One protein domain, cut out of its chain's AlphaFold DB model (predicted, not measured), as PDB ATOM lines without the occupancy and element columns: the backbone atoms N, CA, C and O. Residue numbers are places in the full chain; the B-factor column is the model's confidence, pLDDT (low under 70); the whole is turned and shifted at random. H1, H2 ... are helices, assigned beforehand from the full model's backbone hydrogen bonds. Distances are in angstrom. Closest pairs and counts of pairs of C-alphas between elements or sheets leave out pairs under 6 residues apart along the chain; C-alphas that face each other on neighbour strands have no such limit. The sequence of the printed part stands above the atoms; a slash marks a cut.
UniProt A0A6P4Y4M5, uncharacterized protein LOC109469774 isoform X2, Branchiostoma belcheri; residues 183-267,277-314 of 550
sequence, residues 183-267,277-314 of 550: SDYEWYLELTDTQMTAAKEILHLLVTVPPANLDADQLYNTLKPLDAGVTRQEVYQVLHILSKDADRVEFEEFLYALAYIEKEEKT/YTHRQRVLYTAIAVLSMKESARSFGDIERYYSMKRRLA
ATOM      1  N   SER A 183       3.484   7.955 -35.753       49.12
ATOM      2  CA  SER A 183       3.171   6.614 -36.280       49.12
ATOM      3  C   SER A 183       4.361   5.648 -36.262       49.12
ATOM      4  O   SER A 183       4.152   4.441 -36.220       49.12
ATOM      5  N   ASP A 184       5.592   6.173 -36.267       55.03
ATOM      6  CA  ASP A 184       6.804   5.421 -36.641       55.03
ATOM      7  C   ASP A 184       7.723   5.130 -35.436       55.03
ATOM      8  O   ASP A 184       8.857   4.669 -35.575       55.03
ATOM      9  N   TYR A 185       7.235   5.396 -34.223       63.34
ATOM     10  CA  TYR A 185       7.962   5.187 -32.971       63.34
ATOM     11  C   TYR A 185       8.112   3.701 -32.562       63.34
ATOM     12  O   TYR A 185       8.484   3.428 -31.426       63.34
ATOM     13  N   GLU A 186       7.900   2.718 -33.452       67.19
ATOM     14  CA  GLU A 186       8.064   1.285 -33.118       67.19
ATOM     15  C   GLU A 186       9.448   0.945 -32.537       67.19
ATOM     16  O   GLU A 186       9.568   0.003 -31.761       67.19
ATOM     17  N   TRP A 187      10.477   1.752 -32.813       73.62
ATOM     18  CA  TRP A 187      11.807   1.599 -32.217       73.62
ATOM     19  C   TRP A 187      11.827   1.713 -30.676       73.62
ATOM     20  O   TRP A 187      12.744   1.170 -30.065       73.62
ATOM     21  N   TYR A 188      10.840   2.340 -30.008       75.56
ATOM     22  CA  TYR A 188      10.784   2.289 -28.534       75.56
ATOM     23  C   TYR A 188      10.481   0.879 -28.012       75.56
ATOM     24  O   TYR A 188      10.769   0.599 -26.854       75.56
ATOM     25  N   LEU A 189       9.915  -0.016 -28.836       79.94
ATOM     26  CA  LEU A 189       9.645  -1.411 -28.459       79.94
ATOM     27  C   LEU A 189      10.935  -2.239 -28.352       79.94
ATOM     28  O   LEU A 189      10.916  -3.324 -27.776       79.94
ATOM     29  N   GLU A 190      12.047  -1.739 -28.902       82.56
ATOM     30  CA  GLU A 190      13.378  -2.340 -28.766       82.56
ATOM     31  C   GLU A 190      14.057  -1.962 -27.436       82.56
ATOM     32  O   GLU A 190      14.994  -2.643 -27.013       82.56
ATOM     33  N   LEU A 191      13.596  -0.897 -26.763       82.00
ATOM     34  CA  LEU A 191      14.121  -0.485 -25.462       82.00
ATOM     35  C   LEU A 191      13.565  -1.368 -24.343       82.00
ATOM     36  O   LEU A 191      12.373  -1.656 -24.276       82.00
ATOM     37  N   THR A 192      14.426  -1.752 -23.405       88.56
ATOM     38  CA  THR A 192      13.998  -2.482 -22.209       88.56
ATOM     39  C   THR A 192      13.295  -1.552 -21.218       88.56
ATOM     40  O   THR A 192      13.647  -0.376 -21.098       88.56
ATOM     41  N   ASP A 193      12.377  -2.090 -20.406       89.38
ATOM     42  CA  ASP A 193      11.703  -1.337 -19.330       89.38
ATOM     43  C   ASP A 193      12.699  -0.603 -18.411       89.38
ATOM     44  O   ASP A 193      12.434   0.497 -17.922       89.38
ATOM     45  N   THR A 194      13.885  -1.186 -18.205       85.00
ATOM     46  CA  THR A 194      14.985  -0.581 -17.441       85.00
ATOM     47  C   THR A 194      15.591   0.645 -18.128       85.00
ATOM     48  O   THR A 194      15.875   1.627 -17.448       85.00
ATOM     49  N   GLN A 195      15.753   0.633 -19.456       84.81
ATOM     50  CA  GLN A 195      16.211   1.794 -20.228       84.81
ATOM     51  C   GLN A 195      15.141   2.891 -20.255       84.81
ATOM     52  O   GLN A 195      15.460   4.060 -20.051       84.81
ATOM     53  N   MET A 196      13.867   2.519 -20.430       88.56
ATOM     54  CA  MET A 196      12.748   3.465 -20.357       88.56
ATOM     55  C   MET A 196      12.636   4.121 -18.975       88.56
ATOM     56  O   MET A 196      12.386   5.322 -18.888       88.56
ATOM     57  N   THR A 197      12.838   3.359 -17.897       88.56
ATOM     58  CA  THR A 197      12.825   3.883 -16.521       88.56
ATOM     59  C   THR A 197      13.993   4.840 -16.291       88.56
ATOM     60  O   THR A 197      13.760   5.976 -15.884       88.56
ATOM     61  N   ALA A 198      15.216   4.454 -16.668       84.69
ATOM     62  CA  ALA A 198      16.388   5.323 -16.559       84.69
ATOM     63  C   ALA A 198      16.225   6.631 -17.360       84.69
ATOM     64  O   ALA A 198      16.549   7.708 -16.868       84.69
ATOM     65  N   ALA A 199      15.657   6.579 -18.571       85.94
ATOM     66  CA  ALA A 199      15.381   7.783 -19.355       85.94
ATOM     67  C   ALA A 199      14.353   8.714 -18.679       85.94
ATOM     68  O   ALA A 199      14.501   9.936 -18.747       85.94
ATOM     69  N   LYS A 200      13.336   8.162 -17.996       88.25
ATOM     70  CA  LYS A 200      12.370   8.949 -17.205       88.25
ATOM     71  C   LYS A 200      13.024   9.598 -15.989       88.25
ATOM     72  O   LYS A 200      12.742  10.759 -15.709       88.25
ATOM     73  N   GLU A 201      13.907   8.884 -15.295       86.56
ATOM     74  CA  GLU A 201      14.674   9.415 -14.159       86.56
ATOM     75  C   GLU A 201      15.592  10.566 -14.602       86.56
ATOM     76  O   GLU A 201      15.574  11.636 -13.995       86.56
ATOM     77  N   ILE A 202      16.309  10.397 -15.718       85.38
ATOM     78  CA  ILE A 202      17.141  11.436 -16.346       85.38
ATOM     79  C   ILE A 202      16.303  12.681 -16.686       85.38
ATOM     80  O   ILE A 202      16.689  13.792 -16.312       85.38
ATOM     81  N   LEU A 203      15.137  12.520 -17.327       86.44
ATOM     82  CA  LEU A 203      14.242  13.644 -17.632       86.44
ATOM     83  C   LEU A 203      13.734  14.332 -16.353       86.44
ATOM     84  O   LEU A 203      13.784  15.555 -16.244       86.44
ATOM     85  N   HIS A 204      13.316  13.560 -15.349       86.12
ATOM     86  CA  HIS A 204      12.842  14.079 -14.062       86.12
ATOM     87  C   HIS A 204      13.941  14.810 -13.259       86.12
ATOM     88  O   HIS A 204      13.647  15.682 -12.447       86.12
ATOM     89  N   LEU A 205      15.222  14.496 -13.473       82.38
ATOM     90  CA  LEU A 205      16.345  15.217 -12.861       82.38
ATOM     91  C   LEU A 205      16.672  16.560 -13.554       82.38
ATOM     92  O   LEU A 205      17.295  17.426 -12.913       82.38
ATOM     93  N   LEU A 206      16.266  16.723 -14.822       82.25
ATOM     94  CA  LEU A 206      16.311  17.985 -15.578       82.25
ATOM     95  C   LEU A 206      15.107  18.877 -15.262       82.25
ATOM     96  O   LEU A 206      15.279  20.077 -15.050       82.25
ATOM     97  N   VAL A 207      13.909  18.290 -15.195       85.75
ATOM     98  CA  VAL A 207      12.661  19.009 -14.924       85.75
ATOM     99  C   VAL A 207      12.606  19.439 -13.458       85.75
ATOM    100  O   VAL A 207      12.344  18.647 -12.555       85.75
ATOM    101  N   THR A 208      12.853  20.723 -13.194       79.81
ATOM    102  CA  THR A 208      12.829  21.274 -11.826       79.81
ATOM    103  C   THR A 208      11.421  21.536 -11.293       79.81
ATOM    104  O   THR A 208      11.249  21.667 -10.082       79.81
ATOM    105  N   VAL A 209      10.431  21.663 -12.180       79.12
ATOM    106  CA  VAL A 209       9.040  21.997 -11.847       79.12
ATOM    107  C   VAL A 209       8.111  21.146 -12.721       79.12
ATOM    108  O   VAL A 209       8.178  21.301 -13.939       79.12
ATOM    109  N   PRO A 210       7.247  20.278 -12.154       74.62
ATOM    110  CA  PRO A 210       6.223  19.580 -12.934       74.62
ATOM    111  C   PRO A 210       5.226  20.602 -13.519       74.62
ATOM    112  O   PRO A 210       4.892  21.569 -12.829       74.62
ATOM    113  N   PRO A 211       4.705  20.427 -14.751       61.62
ATOM    114  CA  PRO A 211       4.533  19.175 -15.501       61.62
ATOM    115  C   PRO A 211       5.805  18.603 -16.148       61.62
ATOM    116  O   PRO A 211       6.817  19.277 -16.266       61.62
ATOM    117  N   ALA A 212       5.734  17.339 -16.569       70.06
ATOM    118  CA  ALA A 212       6.870  16.494 -16.962       70.06
ATOM    119  C   ALA A 212       7.548  16.828 -18.314       70.06
ATOM    120  O   ALA A 212       8.250  15.975 -18.859       70.06
ATOM    121  N   ASN A 213       7.358  18.033 -18.855       86.38
ATOM    122  CA  ASN A 213       7.913  18.441 -20.148       86.38
ATOM    123  C   ASN A 213       9.136  19.336 -19.921       86.38
ATOM    124  O   ASN A 213       9.116  20.213 -19.054       86.38
ATOM    125  N   LEU A 214      10.188  19.137 -20.713       87.25
ATOM    126  CA  LEU A 214      11.432  19.888 -20.573       87.25
ATOM    127  C   LEU A 214      11.360  21.207 -21.347       87.25
ATOM    128  O   LEU A 214      11.327  21.219 -22.577       87.25
ATOM    129  N   ASP A 215      11.353  22.308 -20.601       91.75
ATOM    130  CA  ASP A 215      11.412  23.682 -21.109       91.75
ATOM    131  C   ASP A 215      12.870  24.094 -21.400       91.75
ATOM    132  O   ASP A 215      13.804  23.700 -20.685       91.75
ATOM    133  N   ALA A 216      13.068  24.929 -22.420       90.62
ATOM    134  CA  ALA A 216      14.355  25.518 -22.776       90.62
ATOM    135  C   ALA A 216      15.037  26.249 -21.625       90.62
ATOM    136  O   ALA A 216      16.253  26.126 -21.454       90.62
ATOM    137  N   ASP A 217      14.272  26.945 -20.789       91.38
ATOM    138  CA  ASP A 217      14.842  27.642 -19.642       91.38
ATOM    139  C   ASP A 217      15.262  26.679 -18.530       91.38
ATOM    140  O   ASP A 217      16.266  26.920 -17.856       91.38
ATOM    141  N   GLN A 218      14.575  25.548 -18.363       90.38
ATOM    142  CA  GLN A 218      14.994  24.509 -17.416       90.38
ATOM    143  C   GLN A 218      16.280  23.815 -17.891       90.38
ATOM    144  O   GLN A 218      17.222  23.649 -17.107       90.38
ATOM    145  N   LEU A 219      16.376  23.484 -19.184       88.69
ATOM    146  CA  LEU A 219      17.587  22.896 -19.764       88.69
ATOM    147  C   LEU A 219      18.770  23.881 -19.747       88.69
ATOM    148  O   LEU A 219      19.880  23.509 -19.371       88.69
ATOM    149  N   TYR A 220      18.549  25.162 -20.061       91.69
ATOM    150  CA  TYR A 220      19.602  26.178 -19.981       91.69
ATOM    151  C   TYR A 220      20.079  26.400 -18.539       91.69
ATOM    152  O   TYR A 220      21.282  26.385 -18.286       91.69
ATOM    153  N   ASN A 221      19.165  26.541 -17.574       90.88
ATOM    154  CA  ASN A 221      19.523  26.763 -16.169       90.88
ATOM    155  C   ASN A 221      20.231  25.555 -15.527       90.88
ATOM    156  O   ASN A 221      21.010  25.735 -14.591       90.88
ATOM    157  N   THR A 222      19.998  24.335 -16.021       86.38
ATOM    158  CA  THR A 222      20.726  23.134 -15.571       86.38
ATOM    159  C   THR A 222      22.100  22.977 -16.233       86.38
ATOM    160  O   THR A 222      23.020  22.490 -15.577       86.38
ATOM    161  N   LEU A 223      22.273  23.430 -17.480       85.38
ATOM    162  CA  LEU A 223      23.548  23.385 -18.213       85.38
ATOM    163  C   LEU A 223      24.509  24.534 -17.874       85.38
ATOM    164  O   LEU A 223      25.719  24.320 -17.770       85.38
ATOM    165  N   LYS A 224      23.992  25.756 -17.696       90.31
ATOM    166  CA  LYS A 224      24.806  26.977 -17.572       90.31
ATOM    167  C   LYS A 224      25.832  26.977 -16.425       90.31
ATOM    168  O   LYS A 224      26.902  27.555 -16.621       90.31
ATOM    169  N   PRO A 225      25.586  26.344 -15.259       84.81
ATOM    170  CA  PRO A 225      26.592  26.241 -14.200       84.81
ATOM    171  C   PRO A 225      27.813  25.374 -14.549       84.81
ATOM    172  O   PRO A 225      28.771  25.373 -13.780       84.81
ATOM    173  N   LEU A 226      27.767  24.594 -15.639       74.06
ATOM    174  CA  LEU A 226      28.729  23.520 -15.923       74.06
ATOM    175  C   LEU A 226      29.466  23.686 -17.256       74.06
ATOM    176  O   LEU A 226      30.662  23.413 -17.304       74.06
ATOM    177  N   ASP A 227      28.814  24.212 -18.294       81.94
ATOM    178  CA  ASP A 227      29.512  24.761 -19.461       81.94
ATOM    179  C   ASP A 227      29.174  26.251 -19.597       81.94
ATOM    180  O   ASP A 227      28.111  26.647 -20.080       81.94
ATOM    181  N   ALA A 228      30.108  27.097 -19.153       86.44
ATOM    182  CA  ALA A 228      29.978  28.546 -19.245       86.44
ATOM    183  C   ALA A 228      29.879  29.037 -20.702       86.44
ATOM    184  O   ALA A 228      29.323  30.115 -20.929       86.44
ATOM    185  N   GLY A 229      30.370  28.254 -21.670       87.25
ATOM    186  CA  GLY A 229      30.276  28.533 -23.098       87.25
ATOM    187  C   GLY A 229      28.883  28.306 -23.682       87.25
ATOM    188  O   GLY A 229      28.554  28.961 -24.664       87.25
ATOM    189  N   VAL A 230      28.037  27.470 -23.062       88.69
ATOM    190  CA  VAL A 230      26.670  27.231 -23.554       88.69
ATOM    191  C   VAL A 230      25.843  28.512 -23.455       88.69
ATOM    192  O   VAL A 230      25.683  29.124 -22.389       88.69
ATOM    193  N   THR A 231      25.304  28.924 -24.594       93.56
ATOM    194  CA  THR A 231      24.401  30.061 -24.746       93.56
ATOM    195  C   THR A 231      22.947  29.596 -24.752       93.56
ATOM    196  O   THR A 231      22.618  28.462 -25.102       93.56
ATOM    197  N   ARG A 232      22.027  30.492 -24.381       93.19
ATOM    198  CA  ARG A 232      20.587  30.184 -24.385       93.19
ATOM    199  C   ARG A 232      20.069  29.919 -25.807       93.19
ATOM    200  O   ARG A 232      19.193  29.084 -25.988       93.19
ATOM    201  N   GLN A 233      20.648  30.582 -26.815       92.94
ATOM    202  CA  GLN A 233      20.296  30.400 -28.230       92.94
ATOM    203  C   GLN A 233      20.633  28.996 -28.741       92.94
ATOM    204  O   GLN A 233      19.815  28.402 -29.434       92.94
ATOM    205  N   GLU A 234      21.788  28.443 -28.370       88.19
ATOM    206  CA  GLU A 234      22.172  27.067 -28.716       88.19
ATOM    207  C   GLU A 234      21.204  26.040 -28.111       88.19
ATOM    208  O   GLU A 234      20.773  25.115 -28.796       88.19
ATOM    209  N   VAL A 235      20.787  26.243 -26.854       89.50
ATOM    210  CA  VAL A 235      19.782  25.387 -26.197       89.50
ATOM    211  C   VAL A 235      18.430  25.459 -26.923       89.50
ATOM    212  O   VAL A 235      17.858  24.411 -27.219       89.50
ATOM    213  N   TYR A 236      17.956  26.656 -27.293       90.31
ATOM    214  CA  TYR A 236      16.744  26.810 -28.113       90.31
ATOM    215  C   TYR A 236      16.871  26.148 -29.493       90.31
ATOM    216  O   TYR A 236      15.942  25.475 -29.925       90.31
ATOM    217  N   GLN A 237      18.009  26.288 -30.182       87.25
ATOM    218  CA  GLN A 237      18.234  25.639 -31.481       87.25
ATOM    219  C   GLN A 237      18.194  24.113 -31.361       87.25
ATOM    220  O   GLN A 237      17.563  23.450 -32.180       87.25
ATOM    221  N   VAL A 238      18.822  23.548 -30.325       84.62
ATOM    222  CA  VAL A 238      18.763  22.106 -30.054       84.62
ATOM    223  C   VAL A 238      17.326  21.665 -29.788       84.62
ATOM    224  O   VAL A 238      16.886  20.689 -30.384       84.62
ATOM    225  N   LEU A 239      16.565  22.388 -28.966       87.38
ATOM    226  CA  LEU A 239      15.179  22.024 -28.648       87.38
ATOM    227  C   LEU A 239      14.233  22.159 -29.845       87.38
ATOM    228  O   LEU A 239      13.436  21.258 -30.069       87.38
ATOM    229  N   HIS A 240      14.398  23.183 -30.683       87.00
ATOM    230  CA  HIS A 240      13.654  23.343 -31.938       87.00
ATOM    231  C   HIS A 240      13.988  22.241 -32.975       87.00
ATOM    232  O   HIS A 240      13.197  21.963 -33.873       87.00
ATOM    233  N   ILE A 241      15.157  21.596 -32.886       83.25
ATOM    234  CA  ILE A 241      15.488  20.414 -33.706       83.25
ATOM    235  C   ILE A 241      14.873  19.130 -33.117       83.25
ATOM    236  O   ILE A 241      14.623  18.177 -33.853       83.25
ATOM    237  N   LEU A 242      14.661  19.081 -31.798       81.44
ATOM    238  CA  LEU A 242      14.172  17.900 -31.082       81.44
ATOM    239  C   LEU A 242      12.649  17.816 -30.990       81.44
ATOM    240  O   LEU A 242      12.109  16.718 -31.120       81.44
ATOM    241  N   SER A 243      11.985  18.942 -30.743       86.12
ATOM    242  CA  SER A 243      10.542  19.012 -30.544       86.12
ATOM    243  C   SER A 243       9.815  19.580 -31.753       86.12
ATOM    244  O   SER A 243      10.332  20.432 -32.477       86.12
ATOM    245  N   LYS A 244       8.572  19.136 -31.935       84.25
ATOM    246  CA  LYS A 244       7.591  19.818 -32.792       84.25
ATOM    247  C   LYS A 244       7.084  21.114 -32.164       84.25
ATOM    248  O   LYS A 244       6.873  22.095 -32.874       84.25
ATOM    249  N   ASP A 245       6.904  21.100 -30.849       81.06
ATOM    250  CA  ASP A 245       6.436  22.234 -30.071       81.06
ATOM    251  C   ASP A 245       7.685  22.967 -29.570       81.06
ATOM    252  O   ASP A 245       8.247  22.621 -28.538       81.06
ATOM    253  N   ALA A 246       8.147  23.962 -30.338       73.38
ATOM    254  CA  ALA A 246       9.492  24.562 -30.261       73.38
ATOM    255  C   ALA A 246      10.016  24.970 -28.861       73.38
ATOM    256  O   ALA A 246      11.227  25.122 -28.686       73.38
ATOM    257  N   ASP A 247       9.127  25.121 -27.875       81.62
ATOM    258  CA  ASP A 247       9.428  25.517 -26.498       81.62
ATOM    259  C   ASP A 247       9.446  24.346 -25.482       81.62
ATOM    260  O   ASP A 247       9.847  24.550 -24.334       81.62
ATOM    261  N   ARG A 248       8.970  23.138 -25.836       86.38
ATOM    262  CA  ARG A 248       8.719  22.036 -24.880       86.38
ATOM    263  C   ARG A 248       8.977  20.647 -25.459       86.38
ATOM    264  O   ARG A 248       8.155  20.123 -26.195       86.38
ATOM    265  N   VAL A 249      10.027  19.982 -24.985       89.31
ATOM    266  CA  VAL A 249      10.281  18.570 -25.317       89.31
ATOM    267  C   VAL A 249       9.401  17.636 -24.472       89.31
ATOM    268  O   VAL A 249       9.460  17.659 -23.236       89.31
ATOM    269  N   GLU A 250       8.603  16.794 -25.141       90.62
ATOM    270  CA  GLU A 250       7.890  15.657 -24.528       90.62
ATOM    271  C   GLU A 250       8.855  14.492 -24.206       90.62
ATOM    272  O   GLU A 250       9.973  14.420 -24.726       90.62
ATOM    273  N   PHE A 251       8.446  13.539 -23.356       88.88
ATOM    274  CA  PHE A 251       9.306  12.404 -22.979       88.88
ATOM    275  C   PHE A 251       9.690  11.531 -24.185       88.88
ATOM    276  O   PHE A 251      10.825  11.072 -24.283       88.88
ATOM    277  N   GLU A 252       8.770  11.334 -25.122       88.25
ATOM    278  CA  GLU A 252       8.959  10.577 -26.356       88.25
ATOM    279  C   GLU A 252       9.980  11.255 -27.288       88.25
ATOM    280  O   GLU A 252      10.826  10.584 -27.882       88.25
ATOM    281  N   GLU A 253       9.948  12.588 -27.368       88.00
ATOM    282  CA  GLU A 253      10.901  13.396 -28.137       88.00
ATOM    283  C   GLU A 253      12.288  13.406 -27.473       88.00
ATOM    284  O   GLU A 253      13.309  13.284 -28.152       88.00
ATOM    285  N   PHE A 254      12.341  13.456 -26.137       87.19
ATOM    286  CA  PHE A 254      13.575  13.289 -25.368       87.19
ATOM    287  C   PHE A 254      14.190  11.897 -25.567       87.19
ATOM    288  O   PHE A 254      15.391  11.766 -25.805       87.19
ATOM    289  N   LEU A 255      13.370  10.845 -25.527       86.94
ATOM    290  CA  LEU A 255      13.811   9.471 -25.752       86.94
ATOM    291  C   LEU A 255      14.339   9.294 -27.184       86.94
ATOM    292  O   LEU A 255      15.369   8.649 -27.384       86.94
ATOM    293  N   TYR A 256      13.682   9.913 -28.173       84.81
ATOM    294  CA  TYR A 256      14.165   9.965 -29.554       84.81
ATOM    295  C   TYR A 256      15.503  10.698 -29.666       84.81
ATOM    296  O   TYR A 256      16.403  10.218 -30.353       84.81
ATOM    297  N   ALA A 257      15.675  11.815 -28.950       82.06
ATOM    298  CA  ALA A 257      16.946  12.529 -28.876       82.06
ATOM    299  C   ALA A 257      18.080  11.604 -28.411       82.06
ATOM    300  O   ALA A 257      19.117  11.542 -29.067       82.06
ATOM    301  N   LEU A 258      17.859  10.851 -27.327       80.62
ATOM    302  CA  LEU A 258      18.837   9.911 -26.775       80.62
ATOM    303  C   LEU A 258      19.154   8.755 -27.735       80.62
ATOM    304  O   LEU A 258      20.323   8.455 -27.967       80.62
ATOM    305  N   ALA A 259      18.134   8.123 -28.320       77.12
ATOM    306  CA  ALA A 259      18.319   6.967 -29.199       77.12
ATOM    307  C   ALA A 259      18.904   7.332 -30.577       77.12
ATOM    308  O   ALA A 259      19.604   6.525 -31.190       77.12
ATOM    309  N   TYR A 260      18.636   8.541 -31.081       71.19
ATOM    310  CA  TYR A 260      19.148   8.987 -32.378       71.19
ATOM    311  C   TYR A 260      20.642   9.339 -32.332       71.19
ATOM    312  O   TYR A 260      21.353   9.062 -33.297       71.19
ATOM    313  N   ILE A 261      21.141   9.848 -31.195       68.06
ATOM    314  CA  ILE A 261      22.583  10.048 -30.953       68.06
ATOM    315  C   ILE A 261      23.362   8.743 -31.206       68.06
ATOM    316  O   ILE A 261      24.358   8.748 -31.925       68.06
ATOM    317  N   GLU A 262      22.872   7.613 -30.686       61.66
ATOM    318  CA  GLU A 262      23.525   6.302 -30.834       61.66
ATOM    319  C   GLU A 262      23.470   5.753 -32.277       61.66
ATOM    320  O   GLU A 262      24.248   4.869 -32.641       61.66
ATOM    321  N   LYS A 263      22.544   6.247 -33.113       63.12
ATOM    322  CA  LYS A 263      22.438   5.861 -34.530       63.12
ATOM    323  C   LYS A 263      23.345   6.713 -35.421       63.12
ATOM    324  O   LYS A 263      24.007   6.143 -36.284       63.12
ATOM    325  N   GLU A 264      23.466   8.023 -35.181       59.09
ATOM    326  CA  GLU A 264      24.439   8.868 -35.901       59.09
ATOM    327  C   GLU A 264      25.878   8.344 -35.727       59.09
ATOM    328  O   GLU A 264      26.615   8.245 -36.705       59.09
ATOM    329  N   GLU A 265      26.254   7.919 -34.514       57.53
ATOM    330  CA  GLU A 265      27.595   7.393 -34.203       57.53
ATOM    331  C   GLU A 265      27.942   6.090 -34.954       57.53
ATOM    332  O   GLU A 265      29.112   5.810 -35.212       57.53
ATOM    333  N   LYS A 266      26.940   5.288 -35.340       56.53
ATOM    334  CA  LYS A 266      27.144   3.970 -35.968       56.53
ATOM    335  C   LYS A 266      27.177   3.978 -37.492       56.53
ATOM    336  O   LYS A 266      27.552   2.955 -38.061       56.53
ATOM    337  N   THR A 267      26.722   5.046 -38.152       52.69
ATOM    338  CA  THR A 267      26.287   4.901 -39.553       52.69
ATOM    339  C   THR A 267      27.396   5.098 -40.598       52.69
ATOM    340  O   THR A 267      27.433   4.291 -41.518       52.69
ATOM    341  N   TYR A 277      32.158  15.855 -31.800       64.31
ATOM    342  CA  TYR A 277      30.729  15.659 -31.539       64.31
ATOM    343  C   TYR A 277      29.905  16.782 -32.170       64.31
ATOM    344  O   TYR A 277      30.271  17.958 -32.059       64.31
ATOM    345  N   THR A 278      28.778  16.436 -32.796       72.62
ATOM    346  CA  THR A 278      27.892  17.466 -33.351       72.62
ATOM    347  C   THR A 278      27.436  18.392 -32.224       72.62
ATOM    348  O   THR A 278      27.324  17.983 -31.067       72.62
ATOM    349  N   HIS A 279      27.178  19.663 -32.530       68.88
ATOM    350  CA  HIS A 279      26.849  20.647 -31.494       68.88
ATOM    351  C   HIS A 279      25.655  20.197 -30.616       68.88
ATOM    352  O   HIS A 279      25.709  20.275 -29.389       68.88
ATOM    353  N   ARG A 280      24.637  19.590 -31.246       68.81
ATOM    354  CA  ARG A 280      23.492  18.927 -30.594       68.81
ATOM    355  C   ARG A 280      23.912  17.783 -29.663       68.81
ATOM    356  O   ARG A 280      23.469  17.750 -28.516       68.81
ATOM    357  N   GLN A 281      24.772  16.874 -30.129       73.88
ATOM    358  CA  GLN A 281      25.313  15.788 -29.302       73.88
ATOM    359  C   GLN A 281      26.081  16.347 -28.099       73.88
ATOM    360  O   GLN A 281      25.840  15.903 -26.981       73.88
ATOM    361  N   ARG A 282      26.949  17.354 -28.283       77.00
ATOM    362  CA  ARG A 282      27.707  17.974 -27.181       77.00
ATOM    363  C   ARG A 282      26.779  18.518 -26.093       77.00
ATOM    364  O   ARG A 282      27.021  18.237 -24.921       77.00
ATOM    365  N   VAL A 283      25.730  19.259 -26.453       73.75
ATOM    366  CA  VAL A 283      24.763  19.817 -25.485       73.75
ATOM    367  C   VAL A 283      24.055  18.701 -24.704       73.75
ATOM    368  O   VAL A 283      23.991  18.755 -23.476       73.75
ATOM    369  N   LEU A 284      23.594  17.648 -25.389       76.06
ATOM    370  CA  LEU A 284      22.879  16.530 -24.761       76.06
ATOM    371  C   LEU A 284      23.793  15.628 -23.915       76.06
ATOM    372  O   LEU A 284      23.442  15.308 -22.783       76.06
ATOM    373  N   TYR A 285      24.991  15.277 -24.389       76.31
ATOM    374  CA  TYR A 285      25.979  14.544 -23.588       76.31
ATOM    375  C   TYR A 285      26.435  15.340 -22.369       76.31
ATOM    376  O   TYR A 285      26.591  14.758 -21.297       76.31
ATOM    377  N   THR A 286      26.595  16.662 -22.498       75.25
ATOM    378  CA  THR A 286      26.874  17.526 -21.346       75.25
ATOM    379  C   THR A 286      25.730  17.422 -20.342       75.25
ATOM    380  O   THR A 286      25.999  17.130 -19.181       75.25
ATOM    381  N   ALA A 287      24.464  17.534 -20.772       72.81
ATOM    382  CA  ALA A 287      23.302  17.361 -19.894       72.81
ATOM    383  C   ALA A 287      23.291  15.989 -19.190       72.81
ATOM    384  O   ALA A 287      23.141  15.925 -17.974       72.81
ATOM    385  N   ILE A 288      23.520  14.887 -19.907       74.31
ATOM    386  CA  ILE A 288      23.567  13.537 -19.316       74.31
ATOM    387  C   ILE A 288      24.719  13.422 -18.300       74.31
ATOM    388  O   ILE A 288      24.531  12.896 -17.198       74.31
ATOM    389  N   ALA A 289      25.895  13.969 -18.623       67.94
ATOM    390  CA  ALA A 289      27.038  14.006 -17.717       67.94
ATOM    391  C   ALA A 289      26.728  14.816 -16.445       67.94
ATOM    392  O   ALA A 289      26.962  14.306 -15.346       67.94
ATOM    393  N   VAL A 290      26.118  16.007 -16.571       65.94
ATOM    394  CA  VAL A 290      25.628  16.832 -15.446       65.94
ATOM    395  C   VAL A 290      24.769  16.000 -14.498       65.94
ATOM    396  O   VAL A 290      24.965  16.043 -13.283       65.94
ATOM    397  N   LEU A 291      23.822  15.233 -15.040       65.56
ATOM    398  CA  LEU A 291      22.870  14.458 -14.245       65.56
ATOM    399  C   LEU A 291      23.567  13.309 -13.521       65.56
ATOM    400  O   LEU A 291      23.397  13.182 -12.311       65.56
ATOM    401  N   SER A 292      24.439  12.563 -14.208       63.00
ATOM    402  CA  SER A 292      25.234  11.498 -13.578       63.00
ATOM    403  C   SER A 292      26.141  12.026 -12.452       63.00
ATOM    404  O   SER A 292      26.285  11.382 -11.410       63.00
ATOM    405  N   MET A 293      26.697  13.235 -12.596       64.44
ATOM    406  CA  MET A 293      27.481  13.903 -11.550       64.44
ATOM    407  C   MET A 293      26.605  14.397 -10.389       64.44
ATOM    408  O   MET A 293      26.965  14.222  -9.226       64.44
ATOM    409  N   LYS A 294      25.431  14.971 -10.670       66.31
ATOM    410  CA  LYS A 294      24.473  15.468  -9.663       66.31
ATOM    411  C   LYS A 294      23.852  14.328  -8.848       66.31
ATOM    412  O   LYS A 294      23.665  14.462  -7.639       66.31
ATOM    413  N   GLU A 295      23.555  13.207  -9.493       65.88
ATOM    414  CA  GLU A 295      23.027  12.004  -8.857       65.88
ATOM    415  C   GLU A 295      24.104  11.272  -8.052       65.88
ATOM    416  O   GLU A 295      23.879  10.965  -6.881       65.88
ATOM    417  N   SER A 296      25.307  11.083  -8.606       60.12
ATOM    418  CA  SER A 296      26.421  10.519  -7.835       60.12
ATOM    419  C   SER A 296      26.807  11.406  -6.647       60.12
ATOM    420  O   SER A 296      27.046  10.873  -5.568       60.12
ATOM    421  N   ALA A 297      26.766  12.738  -6.764       62.66
ATOM    422  CA  ALA A 297      26.974  13.652  -5.637       62.66
ATOM    423  C   ALA A 297      25.905  13.506  -4.533       62.66
ATOM    424  O   ALA A 297      26.245  13.501  -3.348       62.66
ATOM    425  N   ARG A 298      24.624  13.324  -4.893       67.88
ATOM    426  CA  ARG A 298      23.559  12.986  -3.926       67.88
ATOM    427  C   ARG A 298      23.811  11.624  -3.276       67.88
ATOM    428  O   ARG A 298      23.808  11.524  -2.050       67.88
ATOM    429  N   SER A 299      24.136  10.615  -4.084       62.84
ATOM    430  CA  SER A 299      24.489   9.268  -3.632       62.84
ATOM    431  C   SER A 299      25.687   9.273  -2.675       62.84
ATOM    432  O   SER A 299      25.655   8.584  -1.661       62.84
ATOM    433  N   PHE A 300      26.708  10.107  -2.906       61.22
ATOM    434  CA  PHE A 300      27.830  10.290  -1.980       61.22
ATOM    435  C   PHE A 300      27.377  10.804  -0.607       61.22
ATOM    436  O   PHE A 300      27.850  10.294   0.410       61.22
ATOM    437  N   GLY A 301      26.425  11.741  -0.561       72.12
ATOM    438  CA  GLY A 301      25.813  12.208   0.685       72.12
ATOM    439  C   GLY A 301      25.039  11.111   1.424       72.12
ATOM    440  O   GLY A 301      25.147  10.996   2.646       72.12
ATOM    441  N   ASP A 302      24.317  10.252   0.702       63.31
ATOM    442  CA  ASP A 302      23.597   9.114   1.289       63.31
ATOM    443  C   ASP A 302      24.532   7.975   1.721       63.31
ATOM    444  O   ASP A 302      24.317   7.354   2.764       63.31
ATOM    445  N   ILE A 303      25.626   7.748   0.992       59.41
ATOM    446  CA  ILE A 303      26.717   6.843   1.368       59.41
ATOM    447  C   ILE A 303      27.395   7.351   2.647       59.41
ATOM    448  O   ILE A 303      27.582   6.579   3.593       59.41
ATOM    449  N   GLU A 304      27.721   8.643   2.736       70.94
ATOM    450  CA  GLU A 304      28.285   9.243   3.947       70.94
ATOM    451  C   GLU A 304      27.292   9.184   5.118       70.94
ATOM    452  O   GLU A 304      27.672   8.816   6.234       70.94
ATOM    453  N   ARG A 305      26.004   9.456   4.882       73.69
ATOM    454  CA  ARG A 305      24.937   9.322   5.887       73.69
ATOM    455  C   ARG A 305      24.790   7.873   6.365       73.69
ATOM    456  O   ARG A 305      24.724   7.634   7.571       73.69
ATOM    457  N   TYR A 306      24.832   6.897   5.460       67.50
ATOM    458  CA  TYR A 306      24.811   5.470   5.787       67.50
ATOM    459  C   TYR A 306      26.026   5.069   6.632       67.50
ATOM    460  O   TYR A 306      25.870   4.456   7.690       67.50
ATOM    461  N   TYR A 307      27.243   5.441   6.223       63.59
ATOM    462  CA  TYR A 307      28.460   5.076   6.954       63.59
ATOM    463  C   TYR A 307      28.641   5.849   8.265       63.59
ATOM    464  O   TYR A 307      29.160   5.275   9.221       63.59
ATOM    465  N   SER A 308      28.185   7.098   8.372       71.31
ATOM    466  CA  SER A 308      28.184   7.854   9.633       71.31
ATOM    467  C   SER A 308      27.143   7.314  10.622       71.31
ATOM    468  O   SER A 308      27.466   7.122  11.796       71.31
ATOM    469  N   MET A 309      25.944   6.946  10.156       68.94
ATOM    470  CA  MET A 309      24.951   6.225  10.961       68.94
ATOM    471  C   MET A 309      25.492   4.860  11.415       68.94
ATOM    472  O   MET A 309      25.422   4.522  12.596       68.94
ATOM    473  N   LYS A 310      26.141   4.107  10.520       63.06
ATOM    474  CA  LYS A 310      26.758   2.809  10.835       63.06
ATOM    475  C   LYS A 310      27.974   2.921  11.765       63.06
ATOM    476  O   LYS A 310      28.176   2.030  12.581       63.06
ATOM    477  N   ARG A 311      28.741   4.019  11.710       63.00
ATOM    478  CA  ARG A 311      29.799   4.357  12.689       63.00
ATOM    479  C   ARG A 311      29.242   4.680  14.078       63.00
ATOM    480  O   ARG A 311      29.935   4.443  15.056       63.00
ATOM    481  N   ARG A 312      28.014   5.200  14.192       61.75
ATOM    482  CA  ARG A 312      27.343   5.376  15.497       61.75
ATOM    483  C   ARG A 312      26.816   4.054  16.067       61.75
ATOM    484  O   ARG A 312      26.728   3.920  17.280       61.75
ATOM    485  N   LEU A 313      26.502   3.087  15.201       57.62
ATOM    486  CA  LEU A 313      25.967   1.765  15.558       57.62
ATOM    487  C   LEU A 313      27.039   0.663  15.688       57.62
ATOM    488  O   LEU A 313      26.710  -0.489  15.954       57.62
ATOM    489  N   ALA A 314      28.323   0.976  15.501       55.19
ATOM    490  CA  ALA A 314      29.416   0.022  15.662       55.19
ATOM    491  C   ALA A 314      30.635   0.703  16.310       55.19
ATOM    492  O   ALA A 314      31.043   1.763  15.842       55.19
TER     493      ALA A 314
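Overview. This is residues 183 to 267 and 277 to 314 of the 550 residues of the protein "uncharacterized protein LOC109469774 isoform X2" of Branchiostoma belcheri (UniProt A0A6P4Y4M5). Short helices crossing one another at large angles, H2, H3, H4 and H5, make a body together with the part of H6 before residue 296, and residues 296 to 314, of which 296 to 312 belong to the long helix H6, stick out of it as an arm. H1 lies at the rim of the body, near H5. The printed part has 123 residues with six named helices, H1 to H6 in order along the chain, and no named strand; the class is all helix. The whole is only just loose, close to compact, with a radius of gyration of the C-alphas of 16.9 A, and elongated, spanning 57 by 36 by 31 A.

Arrangement. H1, residues 185 to 190, touches no helix but is near H5, residues 251 to 267. A tight link joins H1 to H2, residues 193 to 206, yet the two are only just apart, 8.5 A at the closest. H2 touches H5 through residues 199 to 203 alone, closest at the C-alphas of Ala 199 and Leu 255, 6.8 A, at a steep tilt of 69 degrees, only just short of about perpendicular, opposite ways. With residue 206 alone, H2 only just touches H3, residues 216 to 223, with 3 pairs of C-alphas within 8 A, closest at Leu 206 and Leu 219, 6.6 A. H3 touches H4, residues 232 to 242, closest at the C-alphas of Ala 216 and Tyr 236, 6.0 A, at a steep tilt of 64 degrees, opposite ways. H6, residues 279 to 312, touches H2 with residues 288 to 291 alone, closest at the C-alphas of Leu 205 and Leu 291, 6.7 A, about perpendicular at 88 degrees. H6 touches H3 with residues 286 to 290 alone, closest at the C-alphas of Leu 223 and Ala 287, 6.3 A. H5 and H6 are close but not clearly touching. Outside named elements, residues 214 to 215 pair antiparallel with residues 248 to 249. Every O i to N i+4 pair is within hydrogen-bond range in H2, H3, H4 and H6; in H5 10 of 13 are, and in H1 0 of 2, beside 3 of 3 O i to N i+3 pairs.

Along the chain. H1 begins at C-alpha 185, (7.962, 5.187, -32.971). H2 is 20.2 A long from first to last C-alpha, H4 15.4 A, H5 24.9 A and H6 49.4 A; H3 is shorter. H6 ends at C-alpha 312, (27.343, 5.376, 15.497).

Size, cuts and confidence. The C-alphas of Ser 183 and Ala 314, the two farthest apart, are 58.6 A apart. Residues 268 to 276 are cut out, with 14.1 A between C-alphas 267 and 277; of the links printed whole, none is long. Mean pLDDT of the printed part is 77.2, and 37 residues are under 70, among them residues 261 to 267 and 289 to 300.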